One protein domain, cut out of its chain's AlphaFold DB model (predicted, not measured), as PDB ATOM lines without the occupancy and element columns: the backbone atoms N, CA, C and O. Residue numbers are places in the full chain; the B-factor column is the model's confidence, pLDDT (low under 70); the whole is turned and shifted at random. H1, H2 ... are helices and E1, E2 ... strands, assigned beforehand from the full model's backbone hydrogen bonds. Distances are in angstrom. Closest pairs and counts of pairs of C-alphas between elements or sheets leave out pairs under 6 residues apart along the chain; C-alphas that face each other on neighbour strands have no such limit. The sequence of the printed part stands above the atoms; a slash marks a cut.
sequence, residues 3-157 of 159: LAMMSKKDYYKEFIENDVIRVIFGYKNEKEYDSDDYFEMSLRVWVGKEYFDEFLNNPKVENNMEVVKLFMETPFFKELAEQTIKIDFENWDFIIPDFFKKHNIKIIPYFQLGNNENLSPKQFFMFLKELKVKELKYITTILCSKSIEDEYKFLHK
ATOM      1  N   LEU A   3     116.344 109.018 126.632       83.56
ATOM      2  CA  LEU A   3     116.506 109.050 128.090       83.56
ATOM      3  C   LEU A   3     117.968 109.153 128.552       83.56
ATOM      4  O   LEU A   3     118.247 109.802 129.555       83.56
ATOM      5  N   ALA A   4     118.912 108.561 127.813       79.06
ATOM      6  CA  ALA A   4     120.342 108.634 128.136       79.06
ATOM      7  C   ALA A   4     120.965 110.006 127.808       79.06
ATOM      8  O   ALA A   4     122.118 110.256 128.142       79.06
ATOM      9  N   MET A   5     120.220 110.886 127.130       86.56
ATOM     10  CA  MET A   5     120.635 112.259 126.828       86.56
ATOM     11  C   MET A   5     120.044 113.277 127.815       86.56
ATOM     12  O   MET A   5     120.434 114.445 127.787       86.56
ATOM     13  N   MET A   6     119.106 112.864 128.676       92.25
ATOM     14  CA  MET A   6     118.476 113.747 129.656       92.25
ATOM     15  C   MET A   6     119.461 114.142 130.758       92.25
ATOM     16  O   MET A   6     120.228 113.320 131.257       92.25
ATOM     17  N   SER A   7     119.389 115.396 131.208       93.06
ATOM     18  CA  SER A   7     120.100 115.804 132.420       93.06
ATOM     19  C   SER A   7     119.538 115.066 133.641       93.06
ATOM     20  O   SER A   7     118.354 114.722 133.670       93.06
ATOM     21  N   LYS A   8     120.340 114.891 134.703       93.88
ATOM     22  CA  LYS A   8     119.845 114.332 135.978       93.88
ATOM     23  C   LYS A   8     118.589 115.051 136.461       93.88
ATOM     24  O   LYS A   8     117.653 114.408 136.911       93.88
ATOM     25  N   LYS A   9     118.548 116.381 136.349       95.25
ATOM     26  CA  LYS A   9     117.405 117.186 136.794       95.25
ATOM     27  C   LYS A   9     116.134 116.857 136.006       95.25
ATOM     28  O   LYS A   9     115.085 116.694 136.620       95.25
ATOM     29  N   ASP A  10     116.231 116.765 134.683       94.62
ATOM     30  CA  ASP A  10     115.069 116.514 133.826       94.62
ATOM     31  C   ASP A  10     114.598 115.068 133.950       94.62
ATOM     32  O   ASP A  10     113.403 114.830 134.074       94.62
ATOM     33  N   TYR A  11     115.535 114.115 134.019       93.62
ATOM     34  CA  TYR A  11     115.220 112.714 134.285       93.62
ATOM     35  C   TYR A  11     114.481 112.570 135.617       93.62
ATOM     36  O   TYR A  11     113.465 111.888 135.706       93.62
ATOM     37  N   TYR A  12     114.948 113.285 136.646       94.06
ATOM     38  CA  TYR A  12     114.303 113.274 137.952       94.06
ATOM     39  C   TYR A  12     112.909 113.863 137.891       94.06
ATOM     40  O   TYR A  12     111.969 113.260 138.380       94.06
ATOM     41  N   LYS A  13     112.760 115.021 137.256       93.62
ATOM     42  CA  LYS A  13     111.458 115.660 137.108       93.62
ATOM     43  C   LYS A  13     110.440 114.754 136.403       93.62
ATOM     44  O   LYS A  13     109.285 114.763 136.807       93.62
ATOM     45  N   GLU A  14     110.868 114.004 135.391       91.75
ATOM     46  CA  GLU A  14     109.999 113.118 134.609       91.75
ATOM     47  C   GLU A  14     109.552 111.880 135.403       91.75
ATOM     48  O   GLU A  14     108.374 111.542 135.390       91.75
ATOM     49  N   PHE A  15     110.467 111.212 136.120       92.25
ATOM     50  CA  PHE A  15     110.197 109.885 136.702       92.25
ATOM     51  C   PHE A  15     110.076 109.855 138.231       92.25
ATOM     52  O   PHE A  15     109.896 108.781 138.807       92.25
ATOM     53  N   ILE A  16     110.203 111.001 138.917       90.69
ATOM     54  CA  ILE A  16     110.100 111.049 140.388       90.69
ATOM     55  C   ILE A  16     108.694 110.690 140.864       90.69
ATOM     56  O   ILE A  16     108.520 110.121 141.946       90.69
ATOM     57  N   GLU A  17     107.685 111.015 140.058       87.62
ATOM     58  CA  GLU A  17     106.319 110.615 140.338       87.62
ATOM     59  C   GLU A  17     106.222 109.096 140.247       87.62
ATOM     60  O   GLU A  17     106.557 108.490 139.231       87.62
ATOM     61  N   ASN A  18     105.800 108.482 141.353       85.75
ATOM     62  CA  ASN A  18     105.737 107.034 141.496       85.75
ATOM     63  C   ASN A  18     107.098 106.316 141.315       85.75
ATOM     64  O   ASN A  18     107.172 105.192 140.827       85.75
ATOM     65  N   ASP A  19     108.202 106.938 141.754       89.88
ATOM     66  CA  ASP A  19     109.545 106.333 141.702       89.88
ATOM     67  C   ASP A  19     109.638 104.961 142.412       89.88
ATOM     68  O   ASP A  19     110.437 104.088 142.068       89.88
ATOM     69  N   VAL A  20     108.786 104.754 143.411       88.50
ATOM     70  CA  VAL A  20     108.824 103.569 144.269       88.50
ATOM     71  C   VAL A  20     108.236 102.313 143.630       88.50
ATOM     72  O   VAL A  20     108.455 101.231 144.170       88.50
ATOM     73  N   ILE A  21     107.524 102.433 142.503       92.31
ATOM     74  CA  ILE A  21     106.871 101.317 141.810       92.31
ATOM     75  C   ILE A  21     107.422 101.215 140.384       92.31
ATOM     76  O   ILE A  21     107.477 102.199 139.641       92.31
ATOM     77  N   ARG A  22     107.820 100.008 139.974       94.06
ATOM     78  CA  ARG A  22     108.162  99.702 138.578       94.06
ATOM     79  C   ARG A  22     107.450  98.442 138.130       94.06
ATOM     80  O   ARG A  22     107.434  97.441 138.843       94.06
ATOM     81  N   VAL A  23     106.888  98.494 136.930       95.81
ATOM     82  CA  VAL A  23     106.333  97.319 136.260       95.81
ATOM     83  C   VAL A  23     107.462  96.672 135.468       95.81
ATOM     84  O   VAL A  23     108.215  97.362 134.787       95.81
ATOM     85  N   ILE A  24     107.622  95.360 135.575       95.25
ATOM     86  CA  ILE A  24     108.715  94.630 134.940       95.25
ATOM     87  C   ILE A  24     108.184  93.887 133.728       95.25
ATOM     88  O   ILE A  24     107.256  93.083 133.833       95.25
ATOM     89  N   PHE A  25     108.800  94.160 132.581       97.38
ATOM     90  CA  PHE A  25     108.582  93.418 131.349       97.38
ATOM     91  C   PHE A  25     109.861  92.694 130.964       97.38
ATOM     92  O   PHE A  25     110.956  93.227 131.123       97.38
ATOM     93  N   GLY A  26     109.737  91.491 130.424       96.25
ATOM     94  CA  GLY A  26     110.908  90.724 130.046       96.25
ATOM     95  C   GLY A  26     110.595  89.364 129.452       96.25
ATOM     96  O   GLY A  26     109.485  89.084 128.996       96.25
ATOM     97  N   TYR A  27     111.617  88.524 129.476       95.12
ATOM     98  CA  TYR A  27     111.554  87.107 129.187       95.12
ATOM     99  C   TYR A  27     111.988  86.347 130.433       95.12
ATOM    100  O   TYR A  27     113.041  86.640 130.991       95.12
ATOM    101  N   LYS A  28     111.211  85.346 130.829       93.25
ATOM    102  CA  LYS A  28     111.634  84.346 131.804       93.25
ATOM    103  C   LYS A  28     111.389  82.958 131.244       93.25
ATOM    104  O   LYS A  28     110.453  82.771 130.462       93.25
ATOM    105  N   ASN A  29     112.232  82.003 131.611       89.00
ATOM    106  CA  ASN A  29     111.951  80.608 131.306       89.00
ATOM    107  C   ASN A  29     110.824  80.072 132.208       89.00
ATOM    108  O   ASN A  29     110.350  80.744 133.121       89.00
ATOM    109  N   GLU A  30     110.361  78.856 131.932       87.12
ATOM    110  CA  GLU A  30     109.242  78.231 132.659       87.12
ATOM    111  C   GLU A  30     109.618  77.758 134.072       87.12
ATOM    112  O   GLU A  30     108.795  77.166 134.770       87.12
ATOM    113  N   LYS A  31     110.867  77.972 134.490       86.56
ATOM    114  CA  LYS A  31     111.367  77.521 135.784       86.56
ATOM    115  C   LYS A  31     110.834  78.419 136.895       86.56
ATOM    116  O   LYS A  31     110.590  79.609 136.699       86.56
ATOM    117  N   GLU A  32     110.649  77.828 138.067       83.75
ATOM    118  CA  GLU A  32     110.287  78.573 139.271       83.75
ATOM    119  C   GLU A  32     111.440  79.475 139.710       83.75
ATOM    120  O   GLU A  32     112.601  79.154 139.469       83.75
ATOM    121  N   TYR A  33     111.115  80.587 140.370       79.62
ATOM    122  CA  TYR A  33     112.095  81.598 140.780       79.62
ATOM    123  C   TYR A  33     113.209  81.033 141.677       79.62
ATOM    124  O   TYR A  33     114.366  81.400 141.516       79.62
ATOM    125  N   ASP A  34     112.874  80.101 142.573       82.00
ATOM    126  CA  ASP A  34     113.832  79.486 143.501       82.00
ATOM    127  C   ASP A  34     114.644  78.336 142.867       82.00
ATOM    128  O   ASP A  34     115.405  77.651 143.549       82.00
ATOM    129  N   SER A  35     114.472  78.080 141.566       86.00
ATOM    130  CA  SER A  35     115.216  77.048 140.846       86.00
ATOM    131  C   SER A  35     116.603  77.543 140.439       86.00
ATOM    132  O   SER A  35     116.735  78.630 139.885       86.00
ATOM    133  N   ASP A  36     117.624  76.689 140.570       83.12
ATOM    134  CA  ASP A  36     118.966  76.948 140.018       83.12
ATOM    135  C   ASP A  36     118.957  77.147 138.488       83.12
ATOM    136  O   ASP A  36     119.852  77.776 137.927       83.12
ATOM    137  N   ASP A  37     117.929  76.628 137.807       84.62
ATOM    138  CA  ASP A  37     117.724  76.804 136.370       84.62
ATOM    139  C   ASP A  37     116.940  78.090 136.037       84.62
ATOM    140  O   ASP A  37     116.632  78.315 134.861       84.62
ATOM    141  N   TYR A  38     116.535  78.901 137.024       85.69
ATOM    142  CA  TYR A  38     115.757  80.115 136.777       85.69
ATOM    143  C   TYR A  38     116.537  81.099 135.917       85.69
ATOM    144  O   TYR A  38     117.708  81.399 136.151       85.69
ATOM    145  N   PHE A  39     115.859  81.639 134.912       87.81
ATOM    146  CA  PHE A  39     116.441  82.628 134.032       87.81
ATOM    147  C   PHE A  39     115.413  83.697 133.708       87.81
ATOM    148  O   PHE A  39     114.366  83.405 133.132       87.81
ATOM    149  N   GLU A  40     115.762  84.943 134.013       92.44
ATOM    150  CA  GLU A  40     114.992  86.127 133.660       92.44
ATOM    151  C   GLU A  40     115.898  87.164 133.008       92.44
ATOM    152  O   GLU A  40     116.992  87.439 133.494       92.44
ATOM    153  N   MET A  41     115.417  87.773 131.932       94.25
ATOM    154  CA  MET A  41     115.938  89.019 131.399       94.25
ATOM    155  C   MET A  41     114.821  90.038 131.373       94.25
ATOM    156  O   MET A  41     113.782  89.794 130.756       94.25
ATOM    157  N   SER A  42     115.036  91.189 131.987       94.44
ATOM    158  CA  SER A  42     113.971  92.162 132.143       94.44
ATOM    159  C   SER A  42     114.419  93.601 131.957       94.44
ATOM    160  O   SER A  42     115.605  93.932 131.962       94.44
ATOM    161  N   LEU A  43     113.421  94.445 131.722       94.69
ATOM    162  CA  LEU A  43     113.509  95.890 131.697       94.69
ATOM    163  C   LEU A  43     112.428  96.485 132.597       94.69
ATOM    164  O   LEU A  43     111.455  95.819 132.972       94.69
ATOM    165  N   ARG A  44     112.587  97.763 132.924       94.31
ATOM    166  CA  ARG A  44     111.634  98.487 133.761       94.31
ATOM    167  C   ARG A  44     110.665  99.287 132.907       94.31
ATOM    168  O   ARG A  44     111.030  99.877 131.897       94.31
ATOM    169  N   VAL A  45     109.423  99.341 133.348       95.81
ATOM    170  CA  VAL A  45     108.356 100.146 132.771       95.81
ATOM    171  C   VAL A  45     107.848 101.086 133.854       95.81
ATOM    172  O   VAL A  45     107.537 100.671 134.975       95.81
ATOM    173  N   TRP A  46     107.797 102.367 133.511       96.19
ATOM    174  CA  TRP A  46     107.253 103.415 134.354       96.19
ATOM    175  C   TRP A  46     105.799 103.684 133.971       96.19
ATOM    176  O   TRP A  46     105.479 103.884 132.795       96.19
ATOM    177  N   VAL A  47     104.941 103.686 134.987       95.25
ATOM    178  CA  VAL A  47     103.518 104.011 134.897       95.25
ATOM    179  C   VAL A  47     103.285 105.259 135.734       95.25
ATOM    180  O   VAL A  47     103.718 105.316 136.891       95.25
ATOM    181  N   GLY A  48     102.604 106.233 135.133       91.81
ATOM    182  CA  GLY A  48     102.337 107.526 135.745       91.81
ATOM    183  C   GLY A  48     101.584 107.427 137.067       91.81
ATOM    184  O   GLY A  48     100.814 106.495 137.313       91.81
ATOM    185  N   LYS A  49     101.838 108.399 137.944       91.19
ATOM    186  CA  LYS A  49     101.244 108.490 139.282       91.19
ATOM    187  C   LYS A  49      99.714 108.527 139.245       91.19
ATOM    188  O   LYS A  49      99.087 108.042 140.181       91.19
ATOM    189  N   GLU A  50      99.117 109.041 138.176       93.00
ATOM    190  CA  GLU A  50      97.668 109.140 138.013       93.00
ATOM    191  C   GLU A  50      96.953 107.783 138.135       93.00
ATOM    192  O   GLU A  50      95.805 107.734 138.568       93.00
ATOM    193  N   TYR A  51      97.639 106.672 137.837       94.25
ATOM    194  CA  TYR A  51      97.105 105.312 137.992       94.25
ATOM    195  C   TYR A  51      97.195 104.767 139.426       94.25
ATOM    196  O   TYR A  51      96.702 103.677 139.707       94.25
ATOM    197  N   PHE A  52      97.833 105.512 140.330       92.81
ATOM    198  CA  PHE A  52      98.033 105.151 141.734       92.81
ATOM    199  C   PHE A  52      97.414 106.170 142.696       92.81
ATOM    200  O   PHE A  52      97.268 105.869 143.879       92.81
ATOM    201  N   ASP A  53      97.048 107.361 142.211       91.31
ATOM    202  CA  ASP A  53      96.572 108.480 143.028       91.31
ATOM    203  C   ASP A  53      95.372 108.118 143.905       91.31
ATOM    204  O   ASP A  53      95.311 108.537 145.061       91.31
ATOM    205  N   GLU A  54      94.429 107.319 143.402       91.69
ATOM    206  CA  GLU A  54      93.269 106.911 144.201       91.69
ATOM    207  C   GLU A  54      93.657 106.055 145.417       91.69
ATOM    208  O   GLU A  54      93.020 106.153 146.466       91.69
ATOM    209  N   PHE A  55      94.733 105.271 145.314       93.06
ATOM    210  CA  PHE A  55      95.233 104.428 146.401       93.06
ATOM    211  C   PHE A  55      96.164 105.207 147.324       93.06
ATOM    212  O   PHE A  55      96.032 105.120 148.540       93.06
ATOM    213  N   LEU A  56      97.072 106.007 146.758       88.75
ATOM    214  CA  LEU A  56      98.039 106.809 147.513       88.75
ATOM    215  C   LEU A  56      97.367 107.883 148.376       88.75
ATOM    216  O   LEU A  56      97.886 108.234 149.431       88.75
ATOM    217  N   ASN A  57      96.211 108.395 147.945       88.94
ATOM    218  CA  ASN A  57      95.443 109.388 148.696       88.94
ATOM    219  C   ASN A  57      94.381 108.763 149.619       88.94
ATOM    220  O   ASN A  57      93.668 109.493 150.313       88.94
ATOM    221  N   ASN A  58      94.246 107.434 149.642       91.19
ATOM    222  CA  ASN A  58      93.282 106.757 150.499       91.19
ATOM    223  C   ASN A  58      93.875 106.549 151.904       91.19
ATOM    224  O   ASN A  58      94.819 105.778 152.055       91.19
ATOM    225  N   PRO A  59      93.295 107.144 152.967       89.62
ATOM    226  CA  PRO A  59      93.829 107.029 154.326       89.62
ATOM    227  C   PRO A  59      93.751 105.611 154.913       89.62
ATOM    228  O   PRO A  59      94.299 105.375 155.985       89.62
ATOM    229  N   LYS A  60      93.043 104.682 154.255       92.00
ATOM    230  CA  LYS A  60      92.996 103.264 154.635       92.00
ATOM    231  C   LYS A  60      94.144 102.443 154.053       92.00
ATOM    232  O   LYS A  60      94.311 101.313 154.482       92.00
ATOM    233  N   VAL A  61      94.875 102.982 153.076       90.25
ATOM    234  CA  VAL A  61      95.996 102.296 152.433       90.25
ATOM    235  C   VAL A  61      97.262 102.628 153.207       90.25
ATOM    236  O   VAL A  61      97.703 103.775 153.242       90.25
ATOM    237  N   GLU A  62      97.835 101.628 153.866       87.25
ATOM    238  CA  GLU A  62      98.873 101.863 154.876       87.25
ATOM    239  C   GLU A  62     100.286 101.932 154.283       87.25
ATOM    240  O   GLU A  62     101.195 102.503 154.889       87.25
ATOM    241  N   ASN A  63     100.511 101.319 153.115       89.56
ATOM    242  CA  ASN A  63     101.837 101.219 152.505       89.56
ATOM    243  C   ASN A  63     101.803 100.918 150.993       89.56
ATOM    244  O   ASN A  63     100.788 100.518 150.425       89.56
ATOM    245  N   ASN A  64     102.965 101.039 150.341       88.31
ATOM    246  CA  ASN A  64     103.117 100.815 148.897       88.31
ATOM    247  C   ASN A  64     102.815  99.374 148.446       88.31
ATOM    248  O   ASN A  64     102.499  99.161 147.279       88.31
ATOM    249  N   MET A  65     102.910  98.373 149.332       91.56
ATOM    250  CA  MET A  65     102.549  96.998 148.973       91.56
ATOM    251  C   MET A  65     101.041  96.868 148.776       91.56
ATOM    252  O   MET A  65     100.600  96.202 147.843       91.56
ATOM    253  N   GLU A  66     100.251  97.519 149.623       93.75
ATOM    254  CA  GLU A  66      98.802  97.572 149.463       93.75
ATOM    255  C   GLU A  66      98.400  98.375 148.219       93.75
ATOM    256  O   GLU A  66      97.564  97.905 147.450       93.75
ATOM    257  N   VAL A  67      99.074  99.500 147.945       93.25
ATOM    258  CA  VAL A  67      98.908 100.253 146.687       93.25
ATOM    259  C   VAL A  67      99.103  99.345 145.471       93.25
ATOM    260  O   VAL A  67      98.265  99.340 144.576       93.25
ATOM    261  N   VAL A  68     100.177  98.545 145.437       93.81
ATOM    262  CA  VAL A  68     100.436  97.622 144.319       93.81
ATOM    263  C   VAL A  68      99.358  96.547 144.218       93.81
ATOM    264  O   VAL A  68      98.902  96.269 143.113       93.81
ATOM    265  N   LYS A  69      98.919  95.962 145.339       94.75
ATOM    266  CA  LYS A  69      97.842  94.957 145.330       94.75
ATOM    267  C   LYS A  69      96.560  95.520 144.719       94.75
ATOM    268  O   LYS A  69      96.009  94.901 143.817       94.75
ATOM    269  N   LEU A  70      96.138  96.706 145.156       95.69
ATOM    270  CA  LEU A  70      94.941  97.372 144.640       95.69
ATOM    271  C   LEU A  70      95.097  97.763 143.167       95.69
ATOM    272  O   LEU A  70      94.216  97.486 142.357       95.69
ATOM    273  N   PHE A  71      96.251  98.321 142.794       95.06
ATOM    274  CA  PHE A  71      96.581  98.626 141.403       95.06
ATOM    275  C   PHE A  71      96.453  97.391 140.505       95.06
ATOM    276  O   PHE A  71      95.861  97.476 139.429       95.06
ATOM    277  N   MET A  72      96.935  96.232 140.962       95.56
ATOM    278  CA  MET A  72      96.870  94.983 140.203       95.56
ATOM    279  C   MET A  72      95.442  94.453 139.991       95.56
ATOM    280  O   MET A  72      95.198  93.668 139.074       95.56
ATOM    281  N   GLU A  73      94.472  94.889 140.795       96.38
ATOM    282  CA  GLU A  73      93.066  94.508 140.633       96.38
ATOM    283  C   GLU A  73      92.330  95.372 139.594       96.38
ATOM    284  O   GLU A  73      91.269  94.966 139.088       96.38
ATOM    285  N   THR A  74      92.904  96.523 139.224       97.19
ATOM    286  CA  THR A  74      92.287  97.484 138.305       97.19
ATOM    287  C   THR A  74      92.121  96.924 136.886       97.19
ATOM    288  O   THR A  74      92.946  96.132 136.416       97.19
ATOM    289  N   PRO A  75      91.084  97.358 136.140       97.69
ATOM    290  CA  PRO A  75      90.956  97.038 134.716       97.69
ATOM    291  C   PRO A  75      92.161  97.509 133.894       97.69
ATOM    292  O   PRO A  75      92.611  96.792 133.007       97.69
ATOM    293  N   PHE A  76      92.711  98.681 134.234       97.62
ATOM    294  CA  PHE A  76      93.897  99.225 133.579       97.62
ATOM    295  C   PHE A  76      95.092  98.277 133.699       97.62
ATOM    296  O   PHE A  76      95.733  97.975 132.697       97.62
ATOM    297  N   PHE A  77      95.384  97.781 134.906       97.75
ATOM    298  CA  PHE A  77      96.510  96.875 135.090       97.75
ATOM    299  C   PHE A  77      96.303  95.543 134.368       97.75
ATOM    300  O   PHE A  77      97.250  95.020 133.788       97.75
ATOM    301  N   LYS A  78      95.080  95.004 134.368       98.06
ATOM    302  CA  LYS A  78      94.767  93.767 133.636       98.06
ATOM    303  C   LYS A  78      95.067  93.919 132.144       98.06
ATOM    304  O   LYS A  78      95.750  93.071 131.582       98.06
ATOM    305  N   GLU A  79      94.660  95.035 131.541       98.19
ATOM    306  CA  GLU A  79      94.979  95.340 130.140       98.19
ATOM    307  C   GLU A  79      96.483  95.587 129.924       98.19
ATOM    308  O   GLU A  79      97.046  95.112 128.937       98.19
ATOM    309  N   LEU A  80      97.156  96.279 130.855       98.25
ATOM    310  CA  LEU A  80      98.608  96.492 130.825       98.25
ATOM    311  C   LEU A  80      99.376  95.164 130.856       98.25
ATOM    312  O   LEU A  80     100.308  94.985 130.077       98.25
ATOM    313  N   ALA A  81      98.997  94.236 131.735       97.88
ATOM    314  CA  ALA A  81      99.666  92.950 131.909       97.88
ATOM    315  C   ALA A  81      99.519  92.027 130.684       97.88
ATOM    316  O   ALA A  81     100.370  91.167 130.457       97.88
ATOM    317  N   GLU A  82      98.471  92.224 129.880       98.06
ATOM    318  CA  GLU A  82      98.251  91.518 128.612       98.06
ATOM    319  C   GLU A  82      99.061  92.098 127.443       98.06
ATOM    320  O   GLU A  82      99.213  91.440 126.410       98.06
ATOM    321  N   GLN A  83      99.603  93.314 127.580       98.38
ATOM    322  CA  GLN A  83     100.434  93.901 126.534       98.38
ATOM    323  C   GLN A  83     101.724  93.100 126.339       98.38
ATOM    324  O   GLN A  83     102.268  92.490 127.262       98.38
ATOM    325  N   THR A  84     102.269  93.172 125.127       97.88
ATOM    326  CA  THR A  84     103.621  92.695 124.831       97.88
ATOM    327  C   THR A  84     104.438  93.805 124.186       97.88
ATOM    328  O   THR A  84     103.919  94.624 123.429       97.88
ATOM    329  N   ILE A  85     105.733  93.855 124.496       97.94
ATOM    330  CA  ILE A  85     106.677  94.804 123.899       97.94
ATOM    331  C   ILE A  85     107.461  94.043 122.838       97.94
ATOM    332  O   ILE A  85     108.280  93.182 123.161       97.94
ATOM    333  N   LYS A  86     107.202  94.331 121.562       97.56
ATOM    334  CA  LYS A  86     107.895  93.665 120.451       97.56
ATOM    335  C   LYS A  86     109.304  94.220 120.283       97.56
ATOM    336  O   LYS A  86     109.548  95.403 120.512       97.56
ATOM    337  N   ILE A  87     110.213  93.354 119.853       96.56
ATOM    338  CA  ILE A  87     111.621  93.694 119.651       96.56
ATOM    339  C   ILE A  87     111.864  94.008 118.174       96.56
ATOM    340  O   ILE A  87     111.526  93.204 117.303       96.56
ATOM    341  N   ASP A  88     112.487  95.150 117.906       95.69
ATOM    342  CA  ASP A  88     113.033  95.509 116.604       95.69
ATOM    343  C   ASP A  88     114.537  95.197 116.587       95.69
ATOM    344  O   ASP A  88     115.375  95.974 117.049       95.69
ATOM    345  N   PHE A  89     114.888  94.019 116.066       93.94
ATOM    346  CA  PHE A  89     116.282  93.581 115.967       93.94
ATOM    347  C   PHE A  89     117.084  94.294 114.872       93.94
ATOM    348  O   PHE A  89     118.308  94.160 114.858       93.94
ATOM    349  N   GLU A  90     116.430  94.998 113.946       93.69
ATOM    350  CA  GLU A  90     117.127  95.773 112.916       93.69
ATOM    351  C   GLU A  90     117.670  97.065 113.528       93.69
ATOM    352  O   GLU A  90     118.844  97.394 113.344       93.69
ATOM    353  N   ASN A  91     116.843  97.734 114.334       93.31
ATOM    354  CA  ASN A  91     117.195  98.992 114.993       93.31
ATOM    355  C   ASN A  91     117.748  98.827 116.416       93.31
ATOM    356  O   ASN A  91     118.200  99.809 117.001       93.31
ATOM    357  N   TRP A  92     117.766  97.601 116.953       91.31
ATOM    358  CA  TRP A  92     118.142  97.316 118.344       91.31
ATOM    359  C   TRP A  92     117.301  98.135 119.334       91.31
ATOM    360  O   TRP A  92     117.832  98.753 120.258       91.31
ATOM    361  N   ASP A  93     115.989  98.161 119.098       93.00
ATOM    362  CA  ASP A  93     115.033  98.979 119.846       93.00
ATOM    363  C   ASP A  93     113.725  98.215 120.123       93.00
ATOM    364  O   ASP A  93     113.548  97.056 119.731       93.00
ATOM    365  N   PHE A  94     112.799  98.857 120.829       95.00
ATOM    366  CA  PHE A  94     111.478  98.329 121.146       95.00
ATOM    367  C   PHE A  94     110.392  98.991 120.304       95.00
ATOM    368  O   PHE A  94     110.307 100.214 120.186       95.00
ATOM    369  N   ILE A  95     109.471  98.176 119.797       95.94
ATOM    370  CA  ILE A  95     108.246  98.667 119.174       95.94
ATOM    371  C   ILE A  95     107.246  98.949 120.295       95.94
ATOM    372  O   ILE A  95     106.622  98.035 120.839       95.94
ATOM    373  N   ILE A  96     107.111 100.228 120.647       94.75
ATOM    374  CA  ILE A  96     106.235 100.676 121.733       94.75
ATOM    375  C   ILE A  96     104.760 100.407 121.380       94.75
ATOM    376  O   ILE A  96     104.291 100.925 120.355       94.75
ATOM    377  N   PRO A  97     104.009  99.665 122.218       96.31
ATOM    378  CA  PRO A  97     102.585  99.419 122.000       96.31
ATOM    379  C   PRO A  97     101.767 100.710 121.992       96.31
ATOM    380  O   PRO A  97     102.057 101.652 122.733       96.31
ATOM    381  N   ASP A  98     100.685 100.748 121.216       97.81
ATOM    382  CA  ASP A  98      99.805 101.925 121.190       97.81
ATOM    383  C   ASP A  98      99.118 102.162 122.538       97.81
ATOM    384  O   ASP A  98      98.926 103.315 122.922       97.81
ATOM    385  N   PHE A  99      98.852 101.096 123.305       98.00
ATOM    386  CA  PHE A  99      98.419 101.200 124.699       98.00
ATOM    387  C   PHE A  99      99.401 102.041 125.526       98.00
ATOM    388  O   PHE A  99      98.998 102.988 126.196       98.00
ATOM    389  N   PHE A 100     100.705 101.772 125.412       97.50
ATOM    390  CA  PHE A 100     101.728 102.501 126.162       97.50
ATOM    391  C   PHE A 100     101.749 103.979 125.766       97.50
ATOM    392  O   PHE A 100     101.780 104.849 126.634       97.50
ATOM    393  N   LYS A 101     101.656 104.278 124.464       95.38
ATOM    394  CA  LYS A 101     101.599 105.662 123.965       95.38
ATOM    395  C   LYS A 101     100.362 106.398 124.483       95.38
ATOM    396  O   LYS A 101     100.486 107.511 124.983       95.38
ATOM    397  N   LYS A 102      99.185 105.771 124.387       96.88
ATOM    398  CA  LYS A 102      97.897 106.329 124.827       96.88
ATOM    399  C   LYS A 102      97.889 106.649 126.322       96.88
ATOM    400  O   LYS A 102      97.299 107.644 126.727       96.88
ATOM    401  N   HIS A 103      98.544 105.809 127.115       95.88
ATOM    402  CA  HIS A 103      98.563 105.893 128.572       95.88
ATOM    403  C   HIS A 103      99.840 106.542 129.133       95.88
ATOM    404  O   HIS A 103     100.070 106.477 130.336       95.88
ATOM    405  N   ASN A 104     100.660 107.166 128.275       92.69
ATOM    406  CA  ASN A 104     101.936 107.804 128.622       92.69
ATOM    407  C   ASN A 104     102.904 106.899 129.419       92.69
ATOM    408  O   ASN A 104     103.704 107.365 130.226       92.69
ATOM    409  N   ILE A 105     102.858 105.595 129.168       96.12
ATOM    410  CA  ILE A 105     103.730 104.604 129.796       96.12
ATOM    411  C   ILE A 105     105.100 104.656 129.119       96.12
ATOM    412  O   ILE A 105     105.196 104.698 127.887       96.12
ATOM    413  N   LYS A 106     106.173 104.635 129.913       95.06
ATOM    414  CA  LYS A 106     107.550 104.747 129.410       95.06
ATOM    415  C   LYS A 106     108.335 103.475 129.686       95.06
ATOM    416  O   LYS A 106     108.297 102.933 130.787       95.06
ATOM    417  N   ILE A 107     109.094 103.024 128.692       94.56
ATOM    418  CA  ILE A 107     110.108 101.987 128.886       94.56
ATOM    419  C   ILE A 107     111.359 102.659 129.447       94.56
ATOM    420  O   ILE A 107     111.908 103.574 128.832       94.56
ATOM    421  N   ILE A 108     111.813 102.183 130.601       92.94
ATOM    422  CA  ILE A 108     113.079 102.566 131.207       92.94
ATOM    423  C   ILE A 108     114.118 101.501 130.824       92.94
ATOM    424  O   ILE A 108     113.965 100.334 131.195       92.94
ATOM    425  N   PRO A 109     115.186 101.871 130.098       86.12
ATOM    426  CA  PRO A 109     116.178 100.939 129.580       86.12
ATOM    427  C   PRO A 109     117.175 100.532 130.666       86.12
ATOM    428  O   PRO A 109     118.373 100.748 130.548       86.12
ATOM    429  N   TYR A 110     116.651  99.984 131.756       91.38
ATOM    430  CA  TYR A 110     117.384  99.389 132.858       91.38
ATOM    431  C   TYR A 110     117.312  97.875 132.701       91.38
ATOM    432  O   TYR A 110     116.298  97.270 133.044       91.38
ATOM    433  N   PHE A 111     118.349  97.288 132.106       93.06
ATOM    434  CA  PHE A 111     118.341  95.890 131.679       93.06
ATOM    435  C   PHE A 111     118.983  94.992 132.730       93.06
ATOM    436  O   PHE A 111     120.137  95.210 133.104       93.06
ATOM    437  N   GLN A 112     118.256  93.968 133.169       90.81
ATOM    438  CA  GLN A 112     118.715  93.043 134.201       90.81
ATOM    439  C   GLN A 112     118.664  91.592 133.735       90.81
ATOM    440  O   GLN A 112     117.789  91.207 132.964       90.81
ATOM    441  N   LEU A 113     119.607  90.800 134.240       87.50
ATOM    442  CA  LEU A 113     119.602  89.341 134.258       87.50
ATOM    443  C   LEU A 113     119.226  88.873 135.678       87.50
ATOM    444  O   LEU A 113     119.611  89.547 136.636       87.50
ATOM    445  N   GLY A 114     118.522  87.739 135.805       69.19
ATOM    446  CA  GLY A 114     117.825  87.172 136.983       69.19
ATOM    447  C   GLY A 114     118.564  87.005 138.326       69.19
ATOM    448  O   GLY A 114     118.080  86.285 139.183       69.19
ATOM    449  N   ASN A 115     119.684  87.699 138.536       68.81
ATOM    450  CA  ASN A 115     120.445  87.847 139.782       68.81
ATOM    451  C   ASN A 115     120.789  89.326 140.081       68.81
ATOM    452  O   ASN A 115     121.830  89.626 140.664       68.81
ATOM    453  N   ASN A 116     119.949  90.273 139.641       72.81
ATOM    454  CA  ASN A 116     120.220  91.721 139.674       72.81
ATOM    455  C   ASN A 116     121.490  92.146 138.912       72.81
ATOM    456  O   ASN A 116     122.022  93.236 139.142       72.81
ATOM    457  N   GLU A 117     121.980  91.312 137.996       86.06
ATOM    458  CA  GLU A 117     123.123  91.663 137.165       86.06
ATOM    459  C   GLU A 117     122.671  92.603 136.048       86.06
ATOM    460  O   GLU A 117     121.740  92.315 135.301       86.06
ATOM    461  N   ASN A 118     123.344  93.743 135.936       90.38
ATOM    462  CA  ASN A 118     123.054  94.743 134.922       90.38
ATOM    463  C   ASN A 118     123.638  94.326 133.570       90.38
ATOM    464  O   ASN A 118     124.856  94.199 133.433       90.38
ATOM    465  N   LEU A 119     122.784  94.212 132.559       90.69
ATOM    466  CA  LEU A 119     123.186  93.955 131.182       90.69
ATOM    467  C   LEU A 119     123.397  95.271 130.443       90.69
ATOM    468  O   LEU A 119     122.584  96.182 130.545       90.69
ATOM    469  N   SER A 120     124.446  95.378 129.631       90.50
ATOM    470  CA  SER A 120     124.476  96.455 128.637       90.50
ATOM    471  C   SER A 120     123.319  96.279 127.638       90.50
ATOM    472  O   SER A 120     122.890  95.144 127.393       90.50
ATOM    473  N   PRO A 121     122.850  97.357 126.978       90.56
ATOM    474  CA  PRO A 121     121.821  97.244 125.942       90.56
ATOM    475  C   PRO A 121     122.189  96.203 124.872       90.56
ATOM    476  O   PRO A 121     121.381  95.354 124.507       90.56
ATOM    477  N   LYS A 122     123.456  96.195 124.431       91.31
ATOM    478  CA  LYS A 122     123.957  95.238 123.438       91.31
ATOM    479  C   LYS A 122     123.823  93.788 123.913       91.31
ATOM    480  O   LYS A 122     123.349  92.955 123.148       91.31
ATOM    481  N   GLN A 123     124.229  93.490 125.150       93.25
ATOM    482  CA  GLN A 123     124.100  92.141 125.715       93.25
ATOM    483  C   GLN A 123     122.634  91.713 125.790       93.25
ATOM    484  O   GLN A 123     122.304  90.622 125.339       93.25
ATOM    485  N   PHE A 124     121.759  92.595 126.280       94.56
ATOM    486  CA  PHE A 124     120.329  92.322 126.405       94.56
ATOM    487  C   PHE A 124     119.702  91.901 125.068       94.56
ATOM    488  O   PHE A 124     119.125  90.819 124.956       94.56
ATOM    489  N   PHE A 125     119.883  92.699 124.014       94.94
ATOM    490  CA  PHE A 125     119.342  92.366 122.693       94.94
ATOM    491  C   PHE A 125     120.017  91.147 122.047       94.94
ATOM    492  O   PHE A 125     119.344  90.380 121.358       94.94
ATOM    493  N   MET A 126     121.326  90.939 122.254       95.12
ATOM    494  CA  MET A 126     122.013  89.747 121.741       95.12
ATOM    495  C   MET A 126     121.439  88.469 122.352       95.12
ATOM    496  O   MET A 126     121.095  87.552 121.607       95.12
ATOM    497  N   PHE A 127     121.243  88.435 123.671       94.62
ATOM    498  CA  PHE A 127     120.636  87.284 124.335       94.62
ATOM    499  C   PHE A 127     119.199  87.041 123.876       94.62
ATOM    500  O   PHE A 127     118.838  85.904 123.578       94.62
ATOM    501  N   LEU A 128     118.386  88.093 123.732       95.06
ATOM    502  CA  LEU A 128     117.032  87.959 123.183       95.06
ATOM    503  C   LEU A 128     117.039  87.346 121.778       95.06
ATOM    504  O   LEU A 128     116.208  86.488 121.471       95.06
ATOM    505  N   LYS A 129     117.997  87.745 120.933       95.94
ATOM    506  CA  LYS A 129     118.158  87.206 119.579       95.94
ATOM    507  C   LYS A 129     118.559  85.731 119.594       95.94
ATOM    508  O   LYS A 129     117.975  84.942 118.853       95.94
ATOM    509  N   GLU A 130     119.525  85.357 120.431       95.19
ATOM    510  CA  GLU A 130     119.997  83.973 120.587       95.19
ATOM    511  C   GLU A 130     118.889  83.044 121.095       95.19
ATOM    512  O   GLU A 130     118.684  81.956 120.551       95.19
ATOM    513  N   LEU A 131     118.102  83.517 122.063       93.75
ATOM    514  CA  LEU A 131     116.950  82.810 122.626       93.75
ATOM    515  C   LEU A 131     115.703  82.861 121.727       93.75
ATOM    516  O   LEU A 131     114.679  82.270 122.061       93.75
ATOM    517  N   LYS A 132     115.779  83.541 120.573       95.50
ATOM    518  CA  LYS A 132     114.673  83.719 119.615       95.50
ATOM    519  C   LYS A 132     113.429  84.369 120.236       95.50
ATOM    520  O   LYS A 132     112.307  84.124 119.787       95.50
ATOM    521  N   VAL A 133     113.624  85.220 121.239       95.50
ATOM    522  CA  VAL A 133     112.554  85.985 121.882       95.50
ATOM    523  C   VAL A 133     112.150  87.125 120.955       95.50
ATOM    524  O   VAL A 133     112.983  87.927 120.549       95.50
ATOM    525  N   LYS A 134     110.867  87.196 120.595       96.06
ATOM    526  CA  LYS A 134     110.335  88.237 119.691       96.06
ATOM    527  C   LYS A 134     109.577  89.343 120.420       96.06
ATOM    528  O   LYS A 134     109.359  90.416 119.861       96.06
ATOM    529  N   GLU A 135     109.167  89.070 121.649       97.19
ATOM    530  CA  GLU A 135     108.371  89.969 122.467       97.19
ATOM    531  C   GLU A 135     108.674  89.754 123.949       97.19
ATOM    532  O   GLU A 135     108.951  88.635 124.380       97.19
ATOM    533  N   LEU A 136     108.610  90.838 124.712       97.56
ATOM    534  CA  LEU A 136     108.689  90.834 126.165       97.56
ATOM    535  C   LEU A 136     107.281  90.930 126.740       97.56
ATOM    536  O   LEU A 136     106.435  91.653 126.207       97.56
ATOM    537  N   LYS A 137     107.039  90.219 127.836       97.50
ATOM    538  CA  LYS A 137     105.741  90.163 128.517       97.50
ATOM    539  C   LYS A 137     105.870  90.705 129.927       97.50
ATOM    540  O   LYS A 137     106.979  90.769 130.457       97.50
ATOM    541  N   TYR A 138     104.746  91.062 130.534       97.44
ATOM    542  CA  TYR A 138     104.710  91.356 131.958       97.44
ATOM    543  C   TYR A 138     105.269  90.172 132.768       97.44
ATOM    544  O   TYR A 138     104.917  89.016 132.527       97.44
ATOM    545  N   ILE A 139     106.148  90.471 133.725       94.88
ATOM    546  CA  ILE A 139     106.729  89.495 134.651       94.88
ATOM    547  C   ILE A 139     106.186  89.716 136.057       94.88
ATOM    548  O   ILE A 139     105.663  88.781 136.663       94.88
ATOM    549  N   THR A 140     106.376  90.925 136.588       93.75
ATOM    550  CA  THR A 140     106.048  91.271 137.973       93.75
ATOM    551  C   THR A 140     106.006  92.788 138.172       93.75
ATOM    552  O   THR A 140     106.343  93.560 137.274       93.75
ATOM    553  N   THR A 141     105.614  93.223 139.364       94.62
ATOM    554  CA  THR A 141     105.718  94.610 139.824       94.62
ATOM    555  C   THR A 141     106.686  94.645 141.000       94.62
ATOM    556  O   THR A 141     106.523  93.881 141.950       94.62
ATOM    557  N   ILE A 142     107.684  95.525 140.956       91.31
ATOM    558  CA  ILE A 142     108.651  95.679 142.046       91.31
ATOM    559  C   ILE A 142     108.422  96.976 142.811       91.31
ATOM    560  O   ILE A 142     108.018  98.000 142.251       91.31
ATOM    561  N   LEU A 143     108.744  96.911 144.099       90.00
ATOM    562  CA  LEU A 143     108.853  98.057 144.984       90.00
ATOM    563  C   LEU A 143     110.326  98.310 145.277       90.00
ATOM    564  O   LEU A 143     111.022  97.414 145.750       90.00
ATOM    565  N   CYS A 144     110.807  99.522 145.015       80.62
ATOM    566  CA  CYS A 144     112.201  99.868 145.263       80.62
ATOM    567  C   CYS A 144     112.317 101.277 145.838       80.62
ATOM    568  O   CYS A 144     111.714 102.230 145.351       80.62
ATOM    569  N   SER A 145     113.119 101.429 146.888       70.94
ATOM    570  CA  SER A 145     113.487 102.754 147.369       70.94
ATOM    571  C   SER A 145     114.551 103.344 146.439       70.94
ATOM    572  O   SER A 145     115.707 102.936 146.534       70.94
ATOM    573  N   LYS A 146     114.181 104.348 145.626       75.50
ATOM    574  CA  LYS A 146     115.059 105.124 144.717       75.50
ATOM    575  C   LYS A 146     115.357 104.480 143.355       75.50
ATOM    576  O   LYS A 146     116.495 104.557 142.884       75.50
ATOM    577  N   SER A 147     114.352 103.902 142.696       87.81
ATOM    578  CA  SER A 147     114.507 103.306 141.359       87.81
ATOM    579  C   SER A 147     115.198 104.262 140.374       87.81
ATOM    580  O   SER A 147     116.112 103.854 139.663       87.81
ATOM    581  N   ILE A 148     114.832 105.545 140.403       92.19
ATOM    582  CA  ILE A 148     115.308 106.597 139.502       92.19
ATOM    583  C   ILE A 148     116.805 106.886 139.612       92.19
ATOM    584  O   ILE A 148     117.443 107.234 138.619       92.19
ATOM    585  N   GLU A 149     117.402 106.758 140.802       91.69
ATOM    586  CA  GLU A 149     118.844 106.972 140.977       91.69
ATOM    587  C   GLU A 149     119.625 105.817 140.363       91.69
ATOM    588  O   GLU A 149     120.606 106.056 139.657       91.69
ATOM    589  N   ASP A 150     119.176 104.586 140.589       90.19
ATOM    590  CA  ASP A 150     119.816 103.402 140.025       90.19
ATOM    591  C   ASP A 150     119.647 103.358 138.507       90.19
ATOM    592  O   ASP A 150     120.612 103.088 137.788       90.19
ATOM    593  N   GLU A 151     118.462 103.713 138.012       92.56
ATOM    594  CA  GLU A 151     118.165 103.844 136.587       92.56
ATOM    595  C   GLU A 151     119.052 104.900 135.931       92.56
ATOM    596  O   GLU A 151     119.754 104.610 134.963       92.56
ATOM    597  N   TYR A 152     119.115 106.103 136.503       92.81
ATOM    598  CA  TYR A 152     119.961 107.167 135.974       92.81
ATOM    599  C   TYR A 152     121.443 106.765 135.957       92.81
ATOM    600  O   TYR A 152     122.125 106.965 134.947       92.81
ATOM    601  N   LYS A 153     121.950 106.172 137.047       91.50
ATOM    602  CA  LYS A 153     123.338 105.687 137.129       91.50
ATOM    603  C   LYS A 153     123.631 104.619 136.087       91.50
ATOM    604  O   LYS A 153     124.701 104.656 135.489       91.50
ATOM    605  N   PHE A 154     122.707 103.685 135.875       90.81
ATOM    606  CA  PHE A 154     122.840 102.653 134.854       90.81
ATOM    607  C   PHE A 154     122.947 103.271 133.459       90.81
ATOM    608  O   PHE A 154     123.878 102.950 132.726       90.81
ATOM    609  N   LEU A 155     122.058 104.210 133.118       89.88
ATOM    610  CA  LEU A 155     122.029 104.846 131.795       89.88
ATOM    611  C   LEU A 155     123.290 105.657 131.486       89.88
ATOM    612  O   LEU A 155     123.664 105.799 130.327       89.88
ATOM    613  N   HIS A 156     123.950 106.167 132.526       87.81
ATOM    614  CA  HIS A 156     125.166 106.972 132.418       87.81
ATOM    615  C   HIS A 156     126.438 106.186 132.754       87.81
ATOM    616  O   HIS A 156     127.537 106.754 132.783       87.81
ATOM    617  N   LYS A 157     126.320 104.878 133.005       85.81
ATOM    618  CA  LYS A 157     127.473 104.002 133.169       85.81
ATOM    619  C   LYS A 157     128.156 103.852 131.812       85.81
ATOM    620  O   LYS A 157     127.517 103.564 130.805       85.81
TER     621      LYS A 157
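This is residues 3 to 157 of the 159 residues of an uncharacterized protein of Campylobacter coli (UniProt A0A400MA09). You are looking at one antiparallel sheet of six strands, curled like part of a barrel, with helices packed on it. H6 packs across one end of the curl, near all six strands; H7 crosses edge strand E5, with H1 packed on H7, while H3, with H2 on it, and H4 pack on E6. The 155 printed residues run H1 E1 E2 H2 H3 H4 E3 E4 H5 E5 H6 E6 H7, and the class is mixed. The sheet's order is E4, E3, E6, E1, E2, E5. The whole is compact, with a radius of gyration of the C-alphas of 15.7 A and spans of 48 by 38 by 30 A.

Find C-alpha 8 at (119.845, 114.332, 135.978), where H1, residues 8 to 15, begins. Next come E1, residues 21 to 28, 20.3 A long, and E2, 40 to 46, 19.0 A. Then find H2, 53 to 56, H3, 64 to 73, 14.5 A, and H4, 75 to 82. E3, 84 to 88, E4, 93 to 95, and H5, 98 to 102, are short. E5, 106 to 113, 20.2 A, bends by 54 degrees at residue 109. H6, 121 to 130, is 14.4 A; E6, 135 to 143, is 23.9 A and begins at C-alpha 135, (108.371, 89.969, 122.467). H7, 147 to 155, ends at C-alpha 155, (122.029, 104.846, 131.795).

Start at the strongly twisted sheet. In the hairpin E1 and E2, N 27 and O 41 are 2.8 A apart; between E2 and E5, N 46 and O 106 are 2.8 A apart. Beside E1, E6 has N 139 and O 24 at 2.8 A; E3 pairs with E6 through N 136 and O 85, 2.8 A, and with E4, its hairpin partner, through N 88 and O 93, 2.8 A. H4 and H6 are on the same face, two layers, meaning helices on one face of a sheet. H4 stands up from it, rising 51 degrees; the C-alphas of Ala 81 and Tyr 138 are its closest to E6, 5.3 A. H6 comes closest to E5 at the C-alphas of Phe 124 and Phe 111, 6.7 A. H7 is on the sheet at a height of 8.7 A and runs across the strands, at 75 degrees to E5 on the local plane. H1 touches H7, closest C-alphas Phe 15 and Ile 148, 6.7 A, at a steep tilt of 51 degrees, opposite ways. H3 is on the sheet, and H2 touches H3, closest C-alphas Phe 55 and Val 67, 5.6 A. H5 only grazes the sheet with residues 99 to 100. H1, H3, H4, H5, H6 and H7 have every O i to N i+4 pair within hydrogen-bond range; H2 is too short for one.

The farthest C-alphas, Pro 59 and Glu 90, are 48.8 A apart. The printed part has no cut, and E1 to E2 is the long link. The mean pLDDT of the printed part is 91.9; look at residues 114 to 115 for values under 70.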